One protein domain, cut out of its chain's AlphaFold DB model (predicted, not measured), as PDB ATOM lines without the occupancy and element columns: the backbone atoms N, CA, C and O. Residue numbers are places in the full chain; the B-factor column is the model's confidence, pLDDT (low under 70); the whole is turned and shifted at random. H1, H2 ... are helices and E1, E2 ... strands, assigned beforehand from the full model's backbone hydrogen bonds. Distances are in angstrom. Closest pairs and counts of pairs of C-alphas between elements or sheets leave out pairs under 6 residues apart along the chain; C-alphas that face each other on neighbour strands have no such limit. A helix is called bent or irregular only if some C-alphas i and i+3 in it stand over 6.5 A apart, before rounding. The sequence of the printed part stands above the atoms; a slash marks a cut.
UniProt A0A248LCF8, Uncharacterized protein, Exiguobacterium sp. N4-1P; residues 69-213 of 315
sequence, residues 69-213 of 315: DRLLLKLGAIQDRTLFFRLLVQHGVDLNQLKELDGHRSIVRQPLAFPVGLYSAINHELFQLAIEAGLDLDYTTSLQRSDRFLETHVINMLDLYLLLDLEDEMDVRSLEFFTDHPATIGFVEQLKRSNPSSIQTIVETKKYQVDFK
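What this domain is: This is residues 69 to 213 of the 315 residues of an uncharacterized protein of Exiguobacterium sp. N4-1P (UniProt A0A248LCF8). A curved row of short helices, H2, H4, H6 and H7, makes one side of this model, and two strand hairpins, E1 with E2 and E3 with E4, make the other. H3 and H5 fill the middle between row and hairpins, H1 packs beside H3, and H2 and the turn of the E3 and E4 hairpin lie at opposite ends of the longest axis. The printed part has 145 residues with seven named helices and four named strands, in the order H1 H2 E1 E2 H3 H4 E3 E4 H5 H6 H7; both two-stranded sheets are antiparallel and the class is mixed, helices and strands. It is compact, with a radius of gyration of the C-alphas of 15.2 A and spans of 48 by 32 by 25 A.

How they stand to each other: H1, residues 69 to 74, is close to but not clearly touching H2, residues 81 to 90, with the closest C-alphas, of Leu 72 and Phe 85, 7.8 A apart. E1, residues 98 to 101, and E2, residues 112 to 115, form an antiparallel hairpin at 145 degrees, with N 99 and O 114 at 2.9 A. H3, residues 116 to 122, touches H1, closest at the C-alphas of Asp 69 and Val 116, 5.7 A. H3 is irregular, but only just: C-alphas 119 and 122 are 6.52 A apart. H4, residues 124 to 132, is the hub, touching H2, H3 and H6, residues 172 to 178. The C-alphas of Thr 82 and Leu 126 come closest for H2 and H4, 6.5 A; those of His 124 and Ser 174 for H4 and H6, 5.0 A. H3 and H4 form a helical hairpin at a shallow tilt of 30 degrees, with the C-alphas of Ala 121 and Phe 127 closest, 4.9 A. E3, residues 140 to 144, and E4, residues 152 to 156, form an antiparallel hairpin at 149 degrees, with N 143 and O 153 at 2.7 A. H5, residues 157 to 163, touches no helix; its closest C-alphas to E2 are those of Leu 160 and Phe 114, 6.9 A. H7, residues 196 to 204, touches H6 at the C-alphas of Ser 198 and Val 172, 5.8 A. In H1, H2, H4, H5 and H7 every O i to N i+4 pair is within hydrogen-bond range; in H3 it is 0 of 3, with 3 of 4 O i to N i+3 pairs, and in H6 0 of 3, with 4 of 4.

Where its parts are: H1 begins at C-alpha 69, (18.117, -47.929, -4.774), and is 8.7 A long; H2 is 14.3 A. E1 and E2 are 9.8 and 10.5 A, H3 and H4 12.4 and 12.3 A, E3 and E4 13.4 and 13.3 A. H5 is 9.7 A, H6 11.0 A, and H7 12.4 A, ending at C-alpha 204, (38.589, -43.668, 17.627).

The domain as a whole: The two farthest C-alphas, of Asp 80 and Arg 148, are 49.1 A apart. The printed part has no cut. The link from H6 to H7, residues 179 to 195, is long. The mean pLDDT of the printed part is 74.6, and 58 residues are under 70: 101 to 111, 144 to 153, 165 to 169 and 182 to 213.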
ATOM      1  N   ASP A  69      16.811 -48.542  -5.028       89.38
ATOM      2  CA  ASP A  69      18.117 -47.929  -4.774       89.38
ATOM      3  C   ASP A  69      18.182 -46.472  -5.257       89.38
ATOM      4  O   ASP A  69      18.588 -45.573  -4.521       89.38
ATOM      5  N   ARG A  70      17.702 -46.208  -6.477       89.75
ATOM      6  CA  ARG A  70      17.685 -44.867  -7.076       89.75
ATOM      7  C   ARG A  70      16.642 -43.961  -6.437       89.75
ATOM      8  O   ARG A  70      16.886 -42.763  -6.308       89.75
ATOM      9  N   LEU A  71      15.500 -44.512  -6.028       94.06
ATOM     10  CA  LEU A  71      14.476 -43.755  -5.306       94.06
ATOM     11  C   LEU A  71      14.981 -43.315  -3.930       94.06
ATOM     12  O   LEU A  71      14.829 -42.144  -3.590       94.06
ATOM     13  N   LEU A  72      15.621 -44.216  -3.174       93.19
ATOM     14  CA  LEU A  72      16.201 -43.903  -1.865       93.19
ATOM     15  C   LEU A  72      17.304 -42.850  -1.968       93.19
ATOM     16  O   LEU A  72      17.281 -41.891  -1.202       93.19
ATOM     17  N   LEU A  73      18.191 -42.964  -2.962       89.50
ATOM     18  CA  LEU A  73      19.194 -41.935  -3.241       89.50
ATOM     19  C   LEU A  73      18.556 -40.566  -3.499       89.50
ATOM     20  O   LEU A  73      18.951 -39.551  -2.928       89.50
ATOM     21  N   LYS A  74      17.500 -40.540  -4.315       91.69
ATOM     22  CA  LYS A  74      16.808 -39.300  -4.666       91.69
ATOM     23  C   LYS A  74      16.156 -38.603  -3.465       91.69
ATOM     24  O   LYS A  74      16.013 -37.380  -3.485       91.69
ATOM     25  N   LEU A  75      15.798 -39.334  -2.405       93.69
ATOM     26  CA  LEU A  75      15.239 -38.735  -1.186       93.69
ATOM     27  C   LEU A  75      16.190 -37.724  -0.532       93.69
ATOM     28  O   LEU A  75      15.713 -36.796   0.119       93.69
ATOM     29  N   GLY A  76      17.508 -37.847  -0.731       88.44
ATOM     30  CA  GLY A  76      18.488 -36.899  -0.196       88.44
ATOM     31  C   GLY A  76      18.279 -35.456  -0.668       88.44
ATOM     32  O   GLY A  76      18.583 -34.518   0.075       88.44
ATOM     33  N   ALA A  77      17.696 -35.269  -1.856       89.25
ATOM     34  CA  ALA A  77      17.441 -33.959  -2.455       89.25
ATOM     35  C   ALA A  77      16.011 -33.430  -2.224       89.25
ATOM     36  O   ALA A  77      15.779 -32.234  -2.364       89.25
ATOM     37  N   ILE A  78      15.062 -34.288  -1.838       91.62
ATOM     38  CA  ILE A  78      13.645 -33.915  -1.695       91.62
ATOM     39  C   ILE A  78      13.420 -33.150  -0.382       91.62
ATOM     40  O   ILE A  78      13.989 -33.487   0.664       91.62
ATOM     41  N   GLN A  79      12.568 -32.120  -0.415       89.62
ATOM     42  CA  GLN A  79      12.202 -31.352   0.780       89.62
ATOM     43  C   GLN A  79      11.421 -32.220   1.788       89.62
ATOM     44  O   GLN A  79      11.871 -32.405   2.916       89.62
ATOM     45  N   ASP A  80      10.324 -32.851   1.355       91.81
ATOM     46  CA  ASP A  80       9.466 -33.720   2.184       91.81
ATOM     47  C   ASP A  80       9.934 -35.191   2.220       91.81
ATOM     48  O   ASP A  80       9.137 -36.137   2.222       91.81
ATOM     49  N   ARG A  81      11.255 -35.404   2.236       94.44
ATOM     50  CA  ARG A  81      11.894 -36.731   2.132       94.44
ATOM     51  C   ARG A  81      11.358 -37.765   3.125       94.44
ATOM     52  O   ARG A  81      11.181 -38.928   2.770       94.44
ATOM     53  N   THR A  82      11.065 -37.351   4.355       95.56
ATOM     54  CA  THR A  82      10.604 -38.246   5.425       95.56
ATOM     55  C   THR A  82       9.189 -38.750   5.174       95.56
ATOM     56  O   THR A  82       8.898 -39.917   5.435       95.56
ATOM     57  N   LEU A  83       8.312 -37.910   4.616       96.06
ATOM     58  CA  LEU A  83       6.966 -38.311   4.219       96.06
ATOM     59  C   LEU A  83       7.019 -39.303   3.054       96.06
ATOM     60  O   LEU A  83       6.349 -40.333   3.102       96.06
ATOM     61  N   PHE A  84       7.852 -39.030   2.048       97.44
ATOM     62  CA  PHE A  84       8.071 -39.950   0.929       97.44
ATOM     63  C   PHE A  84       8.575 -41.314   1.408       97.44
ATOM     64  O   PHE A  84       8.023 -42.346   1.023       97.44
ATOM     65  N   PHE A  85       9.581 -41.319   2.284       97.38
ATOM     66  CA  PHE A  85      10.125 -42.541   2.865       97.38
ATOM     67  C   PHE A  85       9.056 -43.336   3.624       97.38
ATOM     68  O   PHE A  85       8.868 -44.526   3.376       97.38
ATOM     69  N   ARG A  86       8.291 -42.672   4.502       96.88
ATOM     70  CA  ARG A  86       7.211 -43.316   5.266       96.88
ATOM     71  C   ARG A  86       6.139 -43.912   4.356       96.88
ATOM     72  O   ARG A  86       5.693 -45.022   4.628       96.88
ATOM     73  N   LEU A  87       5.754 -43.215   3.284       97.19
ATOM     74  CA  LEU A  87       4.788 -43.730   2.310       97.19
ATOM     75  C   LEU A  87       5.294 -45.010   1.636       97.19
ATOM     76  O   LEU A  87       4.526 -45.965   1.531       97.19
ATOM     77  N   LEU A  88       6.569 -45.055   1.231       96.75
ATOM     78  CA  LEU A  88       7.179 -46.259   0.658       96.75
ATOM     79  C   LEU A  88       7.126 -47.443   1.635       96.75
ATOM     80  O   LEU A  88       6.625 -48.508   1.278       96.75
ATOM     81  N   VAL A  89       7.584 -47.248   2.877       96.06
ATOM     82  CA  VAL A  89       7.606 -48.308   3.902       96.06
ATOM     83  C   VAL A  89       6.192 -48.795   4.238       96.06
ATOM     84  O   VAL A  89       5.951 -49.999   4.304       96.06
ATOM     85  N   GLN A  90       5.226 -47.882   4.395       95.50
ATOM     86  CA  GLN A  90       3.823 -48.230   4.672       95.50
ATOM     87  C   GLN A  90       3.193 -49.099   3.578       95.50
ATOM     88  O   GLN A  90       2.308 -49.899   3.873       95.50
ATOM     89  N   HIS A  91       3.662 -48.964   2.337       95.00
ATOM     90  CA  HIS A  91       3.188 -49.739   1.193       95.00
ATOM     91  C   HIS A  91       4.037 -50.985   0.909       95.00
ATOM     92  O   HIS A  91       3.976 -51.544  -0.184       95.00
ATOM     93  N   GLY A  92       4.793 -51.457   1.906       91.25
ATOM     94  CA  GLY A  92       5.433 -52.770   1.868       91.25
ATOM     95  C   GLY A  92       6.755 -52.811   1.108       91.25
ATOM     96  O   GLY A  92       7.160 -53.885   0.669       91.25
ATOM     97  N   VAL A  93       7.431 -51.671   0.945       94.25
ATOM     98  CA  VAL A  93       8.822 -51.665   0.484       94.25
ATOM     99  C   VAL A  93       9.703 -52.421   1.481       94.25
ATOM    100  O   VAL A  93       9.774 -52.058   2.652       94.25
ATOM    101  N   ASP A  94      10.397 -53.450   0.993       94.69
ATOM    102  CA  ASP A  94      11.359 -54.225   1.775       94.69
ATOM    103  C   ASP A  94      12.754 -53.589   1.700       94.69
ATOM    104  O   ASP A  94      13.441 -53.653   0.679       94.69
ATOM    105  N   LEU A  95      13.183 -52.978   2.804       96.19
ATOM    106  CA  LEU A  95      14.506 -52.363   2.936       96.19
ATOM    107  C   LEU A  95      15.643 -53.397   2.965       96.19
ATOM    108  O   LEU A  95      16.794 -53.042   2.708       96.19
ATOM    109  N   ASN A  96      15.328 -54.664   3.235       95.81
ATOM    110  CA  ASN A  96      16.289 -55.762   3.271       95.81
ATOM    111  C   ASN A  96      16.420 -56.477   1.920       95.81
ATOM    112  O   ASN A  96      17.244 -57.383   1.780       95.81
ATOM    113  N   GLN A  97      15.664 -56.045   0.900       94.44
ATOM    114  CA  GLN A  97      15.850 -56.517  -0.466       94.44
ATOM    115  C   GLN A  97      17.300 -56.277  -0.904       94.44
ATOM    116  O   GLN A  97      17.804 -55.154  -0.860       94.44
ATOM    117  N   LEU A  98      17.962 -57.339  -1.365       91.25
ATOM    118  CA  LEU A  98      19.356 -57.264  -1.780       91.25
ATOM    119  C   LEU A  98      19.493 -56.606  -3.155       91.25
ATOM    120  O   LEU A  98      18.833 -56.999  -4.123       91.25
ATOM    121  N   LYS A  99      20.395 -55.630  -3.238       85.69
ATOM    122  CA  LYS A  99      20.850 -55.010  -4.481       85.69
ATOM    123  C   LYS A  99      22.267 -55.480  -4.784       85.69
ATOM    124  O   LYS A  99      23.148 -55.356  -3.941       85.69
ATOM    125  N   GLU A 100      22.480 -55.979  -5.997       80.19
ATOM    126  CA  GLU A 100      23.815 -56.288  -6.507       80.19
ATOM    127  C   GLU A 100      24.436 -55.045  -7.163       80.19
ATOM    128  O   GLU A 100      23.806 -54.388  -7.999       80.19
ATOM    129  N   LEU A 101      25.679 -54.720  -6.798       66.25
ATOM    130  CA  LEU A 101      26.498 -53.748  -7.524       66.25
ATOM    131  C   LEU A 101      27.271 -54.446  -8.643       66.25
ATOM    132  O   LEU A 101      28.319 -55.065  -8.426       66.25
ATOM    133  N   ASP A 102      26.777 -54.276  -9.866       51.03
ATOM    134  CA  ASP A 102      27.521 -54.595 -11.077       51.03
ATOM    135  C   ASP A 102      28.690 -53.612 -11.234       51.03
ATOM    136  O   ASP A 102      28.485 -52.423 -11.465       51.03
ATOM    137  N   GLY A 103      29.937 -54.090 -11.149       46.72
ATOM    138  CA  GLY A 103      31.093 -53.293 -11.588       46.72
ATOM    139  C   GLY A 103      32.263 -53.123 -10.623       46.72
ATOM    140  O   GLY A 103      33.258 -52.531 -11.036       46.72
ATOM    141  N   HIS A 104      32.264 -53.707  -9.418       47.50
ATOM    142  CA  HIS A 104      33.492 -53.814  -8.601       47.50
ATOM    143  C   HIS A 104      34.478 -54.865  -9.159       47.50
ATOM    144  O   HIS A 104      35.022 -55.710  -8.449       47.50
ATOM    145  N   ARG A 105      34.749 -54.814 -10.468       41.09
ATOM    146  CA  ARG A 105      35.803 -55.593 -11.121       41.09
ATOM    147  C   ARG A 105      37.153 -54.934 -10.847       41.09
ATOM    148  O   ARG A 105      37.682 -54.239 -11.706       41.09
ATOM    149  N   SER A 106      37.705 -55.127  -9.651       44.66
ATOM    150  CA  SER A 106      39.153 -54.929  -9.462       44.66
ATOM    151  C   SER A 106      39.742 -55.659  -8.250       44.66
ATOM    152  O   SER A 106      40.921 -55.992  -8.275       44.66
ATOM    153  N   ILE A 107      38.961 -55.976  -7.205       45.97
ATOM    154  CA  ILE A 107      39.491 -56.685  -6.013       45.97
ATOM    155  C   ILE A 107      38.663 -57.930  -5.632       45.97
ATOM    156  O   ILE A 107      39.167 -58.837  -4.970       45.97
ATOM    157  N   VAL A 108      37.418 -58.026  -6.104       50.06
ATOM    158  CA  VAL A 108      36.459 -59.066  -5.712       50.06
ATOM    159  C   VAL A 108      36.028 -59.876  -6.932       50.06
ATOM    160  O   VAL A 108      35.824 -59.322  -8.012       50.06
ATOM    161  N   ARG A 109      35.891 -61.198  -6.769       51.78
ATOM    162  CA  ARG A 109      35.526 -62.124  -7.855       51.78
ATOM    163  C   ARG A 109      34.014 -62.221  -8.114       51.78
ATOM    164  O   ARG A 109      33.608 -62.780  -9.128       51.78
ATOM    165  N   GLN A 110      33.197 -61.696  -7.206       58.25
ATOM    166  CA  GLN A 110      31.739 -61.804  -7.209       58.25
ATOM    167  C   GLN A 110      31.063 -60.438  -7.015       58.25
ATOM    168  O   GLN A 110      31.671 -59.552  -6.406       58.25
ATOM    169  N   PRO A 111      29.827 -60.258  -7.520       63.91
ATOM    170  CA  PRO A 111      29.010 -59.086  -7.224       63.91
ATOM    171  C   PRO A 111      28.854 -58.894  -5.711       63.91
ATOM    172  O   PRO A 111      28.715 -59.864  -4.963       63.91
ATOM    173  N   LEU A 112      28.894 -57.642  -5.262       73.44
ATOM    174  CA  LEU A 112      28.586 -57.290  -3.877       73.44
ATOM    175  C   LEU A 112      27.078 -57.089  -3.752       73.44
ATOM    176  O   LEU A 112      26.515 -56.280  -4.487       73.44
ATOM    177  N   ALA A 113      26.454 -57.818  -2.826       79.94
ATOM    178  CA  ALA A 113      25.030 -57.731  -2.530       79.94
ATOM    179  C   ALA A 113      24.801 -57.182  -1.119       79.94
ATOM    180  O   ALA A 113      25.359 -57.708  -0.150       79.94
ATOM    181  N   PHE A 114      23.958 -56.161  -0.998       85.75
ATOM    182  CA  PHE A 114      23.625 -55.527   0.281       85.75
ATOM    183  C   PHE A 114      22.155 -55.088   0.333       85.75
ATOM    184  O   PHE A 114      21.546 -54.874  -0.721       85.75
ATOM    185  N   PRO A 115      21.583 -54.943   1.542       93.50
ATOM    186  CA  PRO A 115      20.258 -54.374   1.759       93.50
ATOM    187  C   PRO A 115      20.106 -52.999   1.110       93.50
ATOM    188  O   PRO A 115      20.872 -52.074   1.383       93.50
ATOM    189  N   VAL A 116      19.084 -52.837   0.272       92.81
ATOM    190  CA  VAL A 116      18.793 -51.577  -0.425       92.81
ATOM    191  C   VAL A 116      18.528 -50.416   0.540       92.81
ATOM    192  O   VAL A 116      18.834 -49.269   0.223       92.81
ATOM    193  N   GLY A 117      18.039 -50.685   1.753       94.25
ATOM    194  CA  GLY A 117      17.837 -49.668   2.783       94.25
ATOM    195  C   GLY A 117      19.112 -48.914   3.169       94.25
ATOM    196  O   GLY A 117      19.016 -47.774   3.620       94.25
ATOM    197  N   LEU A 118      20.297 -49.479   2.909       91.25
ATOM    198  CA  LEU A 118      21.581 -48.825   3.154       91.25
ATOM    199  C   LEU A 118      21.745 -47.509   2.364       91.25
ATOM    200  O   LEU A 118      22.387 -46.583   2.847       91.25
ATOM    201  N   TYR A 119      21.074 -47.358   1.212       91.00
ATOM    202  CA  TYR A 119      21.067 -46.103   0.443       91.00
ATOM    203  C   TYR A 119      20.401 -44.924   1.174       91.00
ATOM    204  O   TYR A 119      20.595 -43.779   0.778       91.00
ATOM    205  N   SER A 120      19.636 -45.166   2.245       93.12
ATOM    206  CA  SER A 120      19.077 -44.084   3.073       93.12
ATOM    207  C   SER A 120      20.134 -43.364   3.923       93.12
ATOM    208  O   SER A 120      19.871 -42.272   4.423       93.12
ATOM    209  N   ALA A 121      21.350 -43.915   4.028       89.94
ATOM    210  CA  ALA A 121      22.412 -43.380   4.874       89.94
ATOM    211  C   ALA A 121      23.080 -42.087   4.371       89.94
ATOM    212  O   ALA A 121      23.837 -41.448   5.103       89.94
ATOM    213  N   ILE A 122      22.706 -41.634   3.172       86.69
ATOM    214  CA  ILE A 122      22.967 -40.276   2.663       86.69
ATOM    215  C   ILE A 122      22.395 -39.166   3.559       86.69
ATOM    216  O   ILE A 122      22.760 -38.001   3.434       86.69
ATOM    217  N   ASN A 123      21.458 -39.501   4.450       91.31
ATOM    218  CA  ASN A 123      20.877 -38.565   5.395       91.31
ATOM    219  C   ASN A 123      20.576 -39.272   6.717       91.31
ATOM    220  O   ASN A 123      19.832 -40.250   6.746       91.31
ATOM    221  N   HIS A 124      21.097 -38.730   7.818       91.44
ATOM    222  CA  HIS A 124      20.949 -39.340   9.139       91.44
ATOM    223  C   HIS A 124      19.487 -39.587   9.559       91.44
ATOM    224  O   HIS A 124      19.175 -40.649  10.089       91.44
ATOM    225  N   GLU A 125      18.572 -38.648   9.287       94.62
ATOM    226  CA  GLU A 125      17.154 -38.802   9.645       94.62
ATOM    227  C   GLU A 125      16.480 -39.914   8.826       94.62
ATOM    228  O   GLU A 125      15.721 -40.714   9.370       94.62
ATOM    229  N   LEU A 126      16.779 -40.010   7.525       95.38
ATOM    230  CA  LEU A 126      16.274 -41.103   6.687       95.38
ATOM    231  C   LEU A 126      16.804 -42.462   7.147       95.38
ATOM    232  O   LEU A 126      16.044 -43.429   7.189       95.38
ATOM    233  N   PHE A 127      18.082 -42.531   7.510       95.31
ATOM    234  CA  PHE A 127      18.694 -43.766   7.984       95.31
ATOM    235  C   PHE A 127      18.105 -44.226   9.317       95.31
ATOM    236  O   PHE A 127      17.775 -45.402   9.473       95.31
ATOM    237  N   GLN A 128      17.869 -43.290  10.241       95.94
ATOM    238  CA  GLN A 128      17.147 -43.573  11.477       95.94
ATOM    239  C   GLN A 128      15.768 -44.184  11.185       95.94
ATOM    240  O   GLN A 128      15.420 -45.222  11.744       95.94
ATOM    241  N   LEU A 129      15.003 -43.579  10.268       96.88
ATOM    242  CA  LEU A 129      13.693 -44.102   9.872       96.88
ATOM    243  C   LEU A 129      13.784 -45.490   9.230       96.88
ATOM    244  O   LEU A 129      12.879 -46.300   9.418       96.88
ATOM    245  N   ALA A 130      14.849 -45.781   8.480       96.88
ATOM    246  CA  ALA A 130      15.073 -47.099   7.892       96.88
ATOM    247  C   ALA A 130      15.322 -48.172   8.956       96.88
ATOM    248  O   ALA A 130      14.748 -49.258   8.875       96.88
ATOM    249  N   ILE A 131      16.116 -47.856   9.979       95.94
ATOM    250  CA  ILE A 131      16.364 -48.748  11.118       95.94
ATOM    251  C   ILE A 131      15.071 -48.981  11.902       95.94
ATOM    252  O   ILE A 131      14.709 -50.124  12.173       95.94
ATOM    253  N   GLU A 132      14.318 -47.917  12.198       96.00
ATOM    254  CA  GLU A 132      13.004 -48.014  12.851       96.00
ATOM    255  C   GLU A 132      11.999 -48.840  12.028       96.00
ATOM    256  O   GLU A 132      11.135 -49.515  12.589       96.00
ATOM    257  N   ALA A 133      12.126 -48.813  10.698       96.06
ATOM    258  CA  ALA A 133      11.334 -49.607   9.764       96.06
ATOM    259  C   ALA A 133      11.817 -51.063   9.606       96.06
ATOM    260  O   ALA A 133      11.182 -51.828   8.879       96.06
ATOM    261  N   GLY A 134      12.895 -51.466  10.288       95.56
ATOM    262  CA  GLY A 134      13.382 -52.846  10.306       95.56
ATOM    263  C   GLY A 134      14.502 -53.160   9.311       95.56
ATOM    264  O   GLY A 134      14.633 -54.317   8.907       95.56
ATOM    265  N   LEU A 135      15.300 -52.167   8.899       96.19
ATOM    266  CA  LEU A 135      16.573 -52.426   8.220       96.19
ATOM    267  C   LEU A 135      17.488 -53.271   9.122       96.19
ATOM    268  O   LEU A 135      17.792 -52.881  10.249       96.19
ATOM    269  N   ASP A 136      17.933 -54.415   8.610       93.19
ATOM    270  CA  ASP A 136      18.785 -55.361   9.321       93.19
ATOM    271  C   ASP A 136      20.245 -54.888   9.327       93.19
ATOM    272  O   ASP A 136      20.968 -55.028   8.338       93.19
ATOM    273  N   LEU A 137      20.682 -54.321  10.453       90.56
ATOM    274  CA  LEU A 137      22.076 -53.922  10.670       90.56
ATOM    275  C   LEU A 137      23.001 -55.110  10.993       90.56
ATOM    276  O   LEU A 137      24.220 -54.961  10.928       90.56
ATOM    277  N   ASP A 138      22.451 -56.290  11.290       88.50
ATOM    278  CA  ASP A 138      23.213 -57.520  11.529       88.50
ATOM    279  C   ASP A 138      23.430 -58.336  10.246       88.50
ATOM    280  O   ASP A 138      24.057 -59.402  10.283       88.50
ATOM    281  N   TYR A 139      22.960 -57.838   9.095       88.81
ATOM    282  CA  TYR A 139      23.173 -58.506   7.821       88.81
ATOM    283  C   TYR A 139      24.665 -58.745   7.570       88.81
ATOM    284  O   TYR A 139      25.529 -57.870   7.713       88.81
ATOM    285  N   THR A 140      24.962 -59.970   7.150       84.12
ATOM    286  CA  THR A 140      26.298 -60.371   6.737       84.12
ATOM    287  C   THR A 140      26.246 -61.066   5.389       84.12
ATOM    288  O   THR A 140      25.293 -61.769   5.053       84.12
ATOM    289  N   THR A 141      27.303 -60.894   4.607       79.38
ATOM    290  CA  THR A 141      27.496 -61.602   3.345       79.38
ATOM    291  C   THR A 141      28.899 -62.166   3.261       79.38
ATOM    292  O   THR A 141      29.800 -61.743   3.977       79.38
ATOM    293  N   SER A 142      29.101 -63.162   2.407       76.31
ATOM    294  CA  SER A 142      30.429 -63.720   2.171       76.31
ATOM    295  C   SER A 142      31.063 -63.077   0.947       76.31
ATOM    296  O   SER A 142      30.395 -62.861  -0.056       76.31
ATOM    297  N   LEU A 143      32.366 -62.832   1.015       70.81
ATOM    298  CA  LEU A 143      33.222 -62.292  -0.023       70.81
ATOM    299  C   LEU A 143      34.305 -63.291  -0.401       70.81
ATOM    300  O   LEU A 143      35.149 -63.620   0.431       70.81
ATOM    301  N   GLN A 144      34.340 -63.722  -1.659       63.12
ATOM    302  CA  GLN A 144      35.484 -64.453  -2.193       63.12
ATOM    303  C   GLN A 144      36.510 -63.489  -2.804       63.12
ATOM    304  O   GLN A 144      36.204 -62.735  -3.739       63.12
ATOM    305  N   ARG A 145      37.746 -63.538  -2.291       58.16
ATOM    306  CA  ARG A 145      38.885 -62.798  -2.858       58.16
ATOM    307  C   ARG A 145      39.432 -63.486  -4.109       58.16
ATOM    308  O   ARG A 145      39.079 -64.623  -4.413       58.16
ATOM    309  N   SER A 146      40.252 -62.754  -4.864       50.59
ATOM    310  CA  SER A 146      40.810 -63.187  -6.151       50.59
ATOM    311  C   SER A 146      41.467 -64.577  -6.114       50.59
ATOM    312  O   SER A 146      41.869 -65.086  -5.065       50.59
ATOM    313  N   ASP A 147      41.620 -65.168  -7.303       46.56
ATOM    314  CA  ASP A 147      42.095 -66.534  -7.574       46.56
ATOM    315  C   ASP A 147      43.414 -66.906  -6.880       46.56
ATOM    316  O   ASP A 147      43.704 -68.087  -6.716       46.56
ATOM    317  N   ARG A 148      44.214 -65.910  -6.483       43.78
ATOM    318  CA  ARG A 148      45.511 -66.112  -5.830       43.78
ATOM    319  C   ARG A 148      45.403 -66.488  -4.353       43.78
ATOM    320  O   ARG A 148      46.295 -67.168  -3.863       43.78
ATOM    321  N   PHE A 149      44.344 -66.066  -3.662       53.03
ATOM    322  CA  PHE A 149      44.215 -66.257  -2.213       53.03
ATOM    323  C   PHE A 149      43.182 -67.332  -1.853       53.03
ATOM    324  O   PHE A 149      43.347 -68.016  -0.852       53.03
ATOM    325  N   LEU A 150      42.145 -67.535  -2.683       58.09
ATOM    326  CA  LEU A 150      41.072 -68.527  -2.464       58.09
ATOM    327  C   LEU A 150      40.371 -68.425  -1.091       58.09
ATOM    328  O   LEU A 150      39.696 -69.361  -0.666       58.09
ATOM    329  N   GLU A 151      40.485 -67.284  -0.414       60.06
ATOM    330  CA  GLU A 151      39.878 -67.060   0.894       60.06
ATOM    331  C   GLU A 151      38.462 -66.489   0.765       60.06
ATOM    332  O   GLU A 151      38.174 -65.632  -0.081       60.06
ATOM    333  N   THR A 152      37.570 -66.980   1.628       65.94
ATOM    334  CA  THR A 152      36.221 -66.444   1.819       65.94
ATOM    335  C   THR A 152      36.141 -65.729   3.158       65.94
ATOM    336  O   THR A 152      36.493 -66.294   4.200       65.94
ATOM    337  N   HIS A 153      35.643 -64.500   3.113       68.88
ATOM    338  CA  HIS A 153      35.511 -63.602   4.251       68.88
ATOM    339  C   HIS A 153      34.048 -63.253   4.483       68.88
ATOM    340  O   HIS A 153      33.311 -63.079   3.526       68.88
ATOM    341  N   VAL A 154      33.632 -63.114   5.732       74.00
ATOM    342  CA  VAL A 154      32.336 -62.520   6.078       74.00
ATOM    343  C   VAL A 154      32.484 -60.996   6.116       74.00
ATOM    344  O   VAL A 154      33.449 -60.478   6.669       74.00
ATOM    345  N   ILE A 155      31.551 -60.284   5.507       75.25
ATOM    346  CA  ILE A 155      31.427 -58.828   5.525       75.25
ATOM    347  C   ILE A 155      30.125 -58.507   6.241       75.25
ATOM    348  O   ILE A 155      29.119 -59.168   5.982       75.25
ATOM    349  N   ASN A 156      30.137 -57.499   7.106       79.62
ATOM    350  CA  ASN A 156      28.946 -57.021   7.805       79.62
ATOM    351  C   ASN A 156      28.410 -55.697   7.233       79.62
ATOM    352  O   ASN A 156      28.992 -55.109   6.324       79.62
ATOM    353  N   MET A 157      27.285 -55.223   7.766       84.06
ATOM    354  CA  MET A 157      26.649 -53.988   7.302       84.06
ATOM    355  C   MET A 157      27.499 -52.733   7.461       84.06
ATOM    356  O   MET A 157      27.428 -51.870   6.590       84.06
ATOM    357  N   LEU A 158      28.303 -52.614   8.521       80.06
ATOM    358  CA  LEU A 158      29.191 -51.461   8.681       80.06
ATOM    359  C   LEU A 158      30.296 -51.476   7.618       80.06
ATOM    360  O   LEU A 158      30.611 -50.437   7.042       80.06
ATOM    361  N   ASP A 159      30.837 -52.650   7.297       73.75
ATOM    362  CA  ASP A 159      31.761 -52.780   6.176       73.75
ATOM    363  C   ASP A 159      31.061 -52.376   4.872       73.75
ATOM    364  O   ASP A 159      31.553 -51.503   4.170       73.75
ATOM    365  N   LEU A 160      29.877 -52.927   4.577       78.56
ATOM    366  CA  LEU A 160      29.110 -52.591   3.369       78.56
ATOM    367  C   LEU A 160      28.782 -51.100   3.268       78.56
ATOM    368  O   LEU A 160      28.899 -50.549   2.178       78.56
ATOM    369  N   TYR A 161      28.428 -50.457   4.386       79.62
ATOM    370  CA  TYR A 161      28.222 -49.012   4.478       79.62
ATOM    371  C   TYR A 161      29.432 -48.292   3.901       79.62
ATOM    372  O   TYR A 161      29.317 -47.554   2.932       79.62
ATOM    373  N   LEU A 162      30.619 -48.581   4.423       70.81
ATOM    374  CA  LEU A 162      31.826 -47.851   4.061       70.81
ATOM    375  C   LEU A 162      32.312 -48.139   2.628       70.81
ATOM    376  O   LEU A 162      33.107 -47.378   2.085       70.81
ATOM    377  N   LEU A 163      31.830 -49.215   2.007       70.81
ATOM    378  CA  LEU A 163      32.111 -49.540   0.608       70.81
ATOM    379  C   LEU A 163      31.179 -48.879  -0.390       70.81
ATOM    380  O   LEU A 163      31.488 -48.894  -1.587       70.81
ATOM    381  N   LEU A 164      30.024 -48.385   0.062       70.12
ATOM    382  CA  LEU A 164      29.097 -47.708  -0.821       70.12
ATOM    383  C   LEU A 164      29.743 -46.426  -1.331       70.12
ATOM    384  O   LEU A 164      29.815 -45.411  -0.646       70.12
ATOM    385  N   ASP A 165      30.194 -46.494  -2.574       61.47
ATOM    386  CA  ASP A 165      30.628 -45.339  -3.334       61.47
ATOM    387  C   ASP A 165      29.426 -44.748  -4.064       61.47
ATOM    388  O   ASP A 165      29.021 -45.212  -5.135       61.47
ATOM    389  N   LEU A 166      28.806 -43.773  -3.414       65.62
ATOM    390  CA  LEU A 166      27.680 -43.015  -3.935       65.62
ATOM    391  C   LEU A 166      28.193 -41.681  -4.487       65.62
ATOM    392  O   LEU A 166      29.218 -41.175  -4.043       65.62
ATOM    393  N   GLU A 167      27.478 -41.098  -5.453       64.94
ATOM    394  CA  GLU A 167      27.816 -39.758  -5.965       64.94
ATOM    395  C   GLU A 167      27.746 -38.690  -4.859       64.94
ATOM    396  O   GLU A 167      28.552 -37.763  -4.853       64.94
ATOM    397  N   ASP A 168      26.816 -38.857  -3.915       64.88
ATOM    398  CA  ASP A 168      26.682 -38.035  -2.715       64.88
ATOM    399  C   ASP A 168      27.282 -38.763  -1.502       64.88
ATOM    400  O   ASP A 168      26.980 -39.934  -1.260       64.88
ATOM    401  N   GLU A 169      28.105 -38.069  -0.708       67.94
ATOM    402  CA  GLU A 169      28.703 -38.652   0.497       67.94
ATOM    403  C   GLU A 169      27.638 -39.041   1.535       67.94
ATOM    404  O   GLU A 169      26.662 -38.322   1.764       67.94
ATOM    405  N   MET A 170      27.848 -40.176   2.209       76.00
ATOM    406  CA  MET A 170      26.992 -40.582   3.325       76.00
ATOM    407  C   MET A 170      27.171 -39.661   4.538       76.00
ATOM    408  O   MET A 170      28.260 -39.148   4.798       76.00
ATOM    409  N   ASP A 171      26.108 -39.495   5.327       81.75
ATOM    410  CA  ASP A 171      26.144 -38.665   6.532       81.75
ATOM    411  C   ASP A 171      26.915 -39.391   7.642       81.75
ATOM    412  O   ASP A 171      26.465 -40.412   8.155       81.75
ATOM    413  N   VAL A 172      28.065 -38.847   8.052       76.50
ATOM    414  CA  VAL A 172      28.937 -39.436   9.086       76.50
ATOM    415  C   VAL A 172      28.184 -39.714  10.394       76.50
ATOM    416  O   VAL A 172      28.502 -40.680  11.084       76.50
ATOM    417  N   ARG A 173      27.136 -38.943  10.722       84.44
ATOM    418  CA  ARG A 173      26.307 -39.188  11.919       84.44
ATOM    419  C   ARG A 173      25.571 -40.525  11.864       84.44
ATOM    420  O   ARG A 173      25.234 -41.082  12.901       84.44
ATOM    421  N   SER A 174      25.316 -41.070  10.675       86.81
ATOM    422  CA  SER A 174      24.721 -42.402  10.506       86.81
ATOM    423  C   SER A 174      25.600 -43.517  11.088       86.81
ATOM    424  O   SER A 174      25.079 -44.565  11.465       86.81
ATOM    425  N   LEU A 175      26.912 -43.286  11.244       80.06
ATOM    426  CA  LEU A 175      27.827 -44.232  11.895       80.06
ATOM    427  C   LEU A 175      27.472 -44.497  13.362       80.06
ATOM    428  O   LEU A 175      27.808 -45.556  13.889       80.06
ATOM    429  N   GLU A 176      26.772 -43.572  14.024       83.12
ATOM    430  CA  GLU A 176      26.347 -43.736  15.416       83.12
ATOM    431  C   GLU A 176      25.415 -44.943  15.600       83.12
ATOM    432  O   GLU A 176      25.455 -45.591  16.647       83.12
ATOM    433  N   PHE A 177      24.641 -45.313  14.575       86.94
ATOM    434  CA  PHE A 177      23.754 -46.479  14.631       86.94
ATOM    435  C   PHE A 177      24.490 -47.815  14.555       86.94
ATOM    436  O   PHE A 177      23.967 -48.831  14.998       86.94
ATOM    437  N   PHE A 178      25.733 -47.818  14.078       80.88
ATOM    438  CA  PHE A 178      26.572 -49.012  14.050       80.88
ATOM    439  C   PHE A 178      27.361 -49.208  15.351       80.88
ATOM    440  O   PHE A 178      28.327 -49.965  15.393       80.88
ATOM    441  N   THR A 179      26.977 -48.523  16.435       72.19
ATOM    442  CA  THR A 179      27.745 -48.504  17.688       72.19
ATOM    443  C   THR A 179      27.969 -49.884  18.292       72.19
ATOM    444  O   THR A 179      29.047 -50.127  18.833       72.19
ATOM    445  N   ASP A 180      27.003 -50.781  18.161       72.94
ATOM    446  CA  ASP A 180      27.095 -52.128  18.723       72.94
ATOM    447  C   ASP A 180      27.514 -53.180  17.678       72.94
ATOM    448  O   ASP A 180      27.621 -54.363  17.998       72.94
ATOM    449  N   HIS A 181      27.809 -52.755  16.442       71.69
ATOM    450  CA  HIS A 181      28.150 -53.640  15.333       71.69
ATOM    451  C   HIS A 181      29.663 -53.593  15.058       71.69
ATOM    452  O   HIS A 181      30.209 -52.528  14.755       71.69
ATOM    453  N   PRO A 182      30.383 -54.726  15.163       63.47
ATOM    454  CA  PRO A 182      31.808 -54.758  14.853       63.47
ATOM    455  C   PRO A 182      32.026 -54.486  13.361       63.47
ATOM    456  O   PRO A 182      31.259 -54.967  12.537       63.47
ATOM    457  N   ALA A 183      33.092 -53.772  12.999       62.03
ATOM    458  CA  ALA A 183      33.536 -53.622  11.608       62.03
ATOM    459  C   ALA A 183      34.767 -54.482  11.339       62.03
ATOM    460  O   ALA A 183      35.689 -54.526  12.162       62.03
ATOM    461  N   THR A 184      34.841 -55.056  10.140       57.62
ATOM    462  CA  THR A 184      36.067 -55.650   9.618       57.62
ATOM    463  C   THR A 184      36.765 -54.638   8.710       57.62
ATOM    464  O   THR A 184      36.853 -54.819   7.493       57.62
ATOM    465  N   ILE A 185      37.321 -53.584   9.333       48.34
ATOM    466  CA  ILE A 185      37.980 -52.413   8.688       48.34
ATOM    467  C   ILE A 185      38.919 -52.811   7.552       48.34
ATOM    468  O   ILE A 185      39.048 -52.093   6.562       48.34
ATOM    469  N   GLY A 186      39.504 -54.002   7.680       47.22
ATOM    470  CA  GLY A 186      40.266 -54.658   6.650       47.22
ATOM    471  C   GLY A 186      39.727 -54.425   5.243       47.22
ATOM    472  O   GLY A 186      40.535 -54.036   4.429       47.22
ATOM    473  N   PHE A 187      38.437 -54.611   4.942       47.06
ATOM    474  CA  PHE A 187      37.907 -54.519   3.570       47.06
ATOM    475  C   PHE A 187      37.602 -53.084   3.094       47.06
ATOM    476  O   PHE A 187      37.698 -52.783   1.902       47.06
ATOM    477  N   VAL A 188      37.294 -52.192   4.033       43.12
ATOM    478  CA  VAL A 188      36.883 -50.807   3.783       43.12
ATOM    479  C   VAL A 188      38.049 -49.936   3.340       43.12
ATOM    480  O   VAL A 188      37.946 -49.222   2.347       43.12
ATOM    481  N   GLU A 189      39.194 -50.065   4.009       41.81
ATOM    482  CA  GLU A 189      40.415 -49.337   3.638       41.81
ATOM    483  C   GLU A 189      40.989 -49.790   2.272       41.81
ATOM    484  O   GLU A 189      41.821 -49.109   1.675       41.81
ATOM    485  N   GLN A 190      40.546 -50.932   1.726       44.97
ATOM    486  CA  GLN A 190      41.061 -51.514   0.463       44.97
ATOM    487  C   GLN A 190      40.338 -51.013  -0.764       44.97
ATOM    488  O   GLN A 190      40.901 -50.973  -1.864       44.97
ATOM    489  N   LEU A 191      39.061 -50.699  -0.593       45.22
ATOM    490  CA  LEU A 191      38.214 -50.185  -1.643       45.22
ATOM    491  C   LEU A 191      38.246 -48.669  -1.519       45.22
ATOM    492  O   LEU A 191      37.294 -48.059  -1.061       45.22
ATOM    493  N   LYS A 192      39.387 -48.088  -1.931       39.41
ATOM    494  CA  LYS A 192      39.582 -46.666  -2.269       39.41
ATOM    495  C   LYS A 192      38.256 -46.030  -2.665       39.41
ATOM    496  O   LYS A 192      37.917 -46.200  -3.834       39.41
ATOM    497  N   ARG A 193      37.538 -45.387  -1.735       47.72
ATOM    498  CA  ARG A 193      36.315 -44.583  -1.964       47.72
ATOM    499  C   ARG A 193      35.643 -44.060  -0.680       47.72
ATOM    500  O   ARG A 193      34.833 -43.154  -0.792       47.72
ATOM    501  N   SER A 194      35.977 -44.532   0.524       51.03
ATOM    502  CA  SER A 194      35.366 -44.002   1.761       51.03
ATOM    503  C   SER A 194      35.954 -42.652   2.211       51.03
ATOM    504  O   SER A 194      37.168 -42.450   2.149       51.03
ATOM    505  N   ASN A 195      35.111 -41.755   2.743       57.47
ATOM    506  CA  ASN A 195      35.518 -40.470   3.330       57.47
ATOM    507  C   ASN A 195      36.462 -40.691   4.548       57.47
ATOM    508  O   ASN A 195      36.052 -41.347   5.512       57.47
ATOM    509  N   PRO A 196      37.690 -40.122   4.565       57.38
ATOM    510  CA  PRO A 196      38.662 -40.292   5.654       57.38
ATOM    511  C   PRO A 196      38.126 -39.973   7.061       57.38
ATOM    512  O   PRO A 196      38.494 -40.635   8.031       57.38
ATOM    513  N   SER A 197      37.207 -39.009   7.182       64.56
ATOM    514  CA  SER A 197      36.586 -38.649   8.468       64.56
ATOM    515  C   SER A 197      35.687 -39.757   9.039       64.56
ATOM    516  O   SER A 197      35.605 -39.933  10.259       64.56
ATOM    517  N   SER A 198      35.057 -40.553   8.166       66.19
ATOM    518  CA  SER A 198      34.228 -41.699   8.558       66.19
ATOM    519  C   SER A 198      35.081 -42.828   9.133       66.19
ATOM    520  O   SER A 198      34.738 -43.390  10.171       66.19
ATOM    521  N   ILE A 199      36.231 -43.109   8.507       61.28
ATOM    522  CA  ILE A 199      37.188 -44.108   9.006       61.28
ATOM    523  C   ILE A 199      37.726 -43.684  10.376       61.28
ATOM    524  O   ILE A 199      37.699 -44.477  11.318       61.28
ATOM    525  N   GLN A 200      38.159 -42.426  10.511       63.84
ATOM    526  CA  GLN A 200      38.714 -41.913  11.764       63.84
ATOM    527  C   GLN A 200      37.735 -42.083  12.939       63.84
ATOM    528  O   GLN A 200      38.118 -42.584  13.996       63.84
ATOM    529  N   THR A 201      36.454 -41.765  12.730       67.44
ATOM    530  CA  THR A 201      35.395 -41.921  13.744       67.44
ATOM    531  C   THR A 201      35.259 -43.374  14.235       67.44
ATOM    532  O   THR A 201      35.067 -43.639  15.426       67.44
ATOM    533  N   ILE A 202      35.395 -44.354  13.338       65.19
ATOM    534  CA  ILE A 202      35.301 -45.781  13.684       65.19
ATOM    535  C   ILE A 202      36.536 -46.241  14.461       65.19
ATOM    536  O   ILE A 202      36.414 -46.947  15.465       65.19
ATOM    537  N   VAL A 203      37.723 -45.810  14.028       60.34
ATOM    538  CA  VAL A 203      38.994 -46.132  14.693       60.34
ATOM    539  C   VAL A 203      39.011 -45.589  16.126       60.34
ATOM    540  O   VAL A 203      39.331 -46.320  17.066       60.34
ATOM    541  N   GLU A 204      38.601 -44.333  16.318       65.12
ATOM    542  CA  GLU A 204      38.589 -43.668  17.627       65.12
ATOM    543  C   GLU A 204      37.625 -44.325  18.629       65.12
ATOM    544  O   GLU A 204      37.893 -44.353  19.834       65.12
ATOM    545  N   THR A 205      36.529 -44.919  18.151       62.47
ATOM    546  CA  THR A 205      35.510 -45.537  19.015       62.47
ATOM    547  C   THR A 205      35.845 -46.961  19.478       62.47
ATOM    548  O   THR A 205      35.048 -47.555  20.203       62.47
ATOM    549  N   LYS A 206      37.023 -47.514  19.134       53.16
ATOM    550  CA  LYS A 206      37.502 -48.860  19.543       53.16
ATOM    551  C   LYS A 206      36.547 -50.024  19.220       53.16
ATOM    552  O   LYS A 206      36.731 -51.125  19.733       53.16
ATOM    553  N   LYS A 207      35.558 -49.814  18.347       55.81
ATOM    554  CA  LYS A 207      34.624 -50.845  17.841       55.81
ATOM    555  C   LYS A 207      35.254 -51.728  16.756       55.81
ATOM    556  O   LYS A 207      34.619 -52.605  16.179       55.81
ATOM    557  N   TYR A 208      36.541 -51.499  16.517       53.28
ATOM    558  CA  TYR A 208      37.431 -52.305  15.712       53.28
ATOM    559  C   TYR A 208      37.695 -53.650  16.387       53.28
ATOM    560  O   TYR A 208      38.424 -53.741  17.376       53.28
ATOM    561  N   GLN A 209      37.134 -54.709  15.816       48.81
ATOM    562  CA  GLN A 209      37.610 -56.059  16.068       48.81
ATOM    563  C   GLN A 209      38.301 -56.538  14.805       48.81
ATOM    564  O   GLN A 209      37.664 -56.873  13.811       48.81
ATOM    565  N   VAL A 210      39.633 -56.569  14.840       43.53
ATOM    566  CA  VAL A 210      40.389 -57.286  13.812       43.53
ATOM    567  C   VAL A 210      40.132 -58.752  14.075       43.53
ATOM    568  O   VAL A 210      40.765 -59.351  14.946       43.53
ATOM    569  N   ASP A 211      39.183 -59.346  13.358       43.72
ATOM    570  CA  ASP A 211      39.160 -60.796  13.298       43.72
ATOM    571  C   ASP A 211      40.522 -61.216  12.737       43.72
ATOM    572  O   ASP A 211      40.980 -60.767  11.687       43.72
ATOM    573  N   PHE A 212      41.224 -62.040  13.507       36.66
ATOM    574  CA  PHE A 212      42.599 -62.407  13.245       36.66
ATOM    575  C   PHE A 212      42.792 -63.192  11.937       36.66
ATOM    576  O   PHE A 212      43.900 -63.255  11.408       36.66
ATOM    577  N   LYS A 213      41.716 -63.761  11.381       43.69
ATOM    578  CA  LYS A 213      41.694 -64.341  10.033       43.69
ATOM    579  C   LYS A 213      41.790 -63.263   8.939       43.69
ATOM    580  O   LYS A 213      42.299 -63.542   7.863       43.69
TER     581      LYS A 213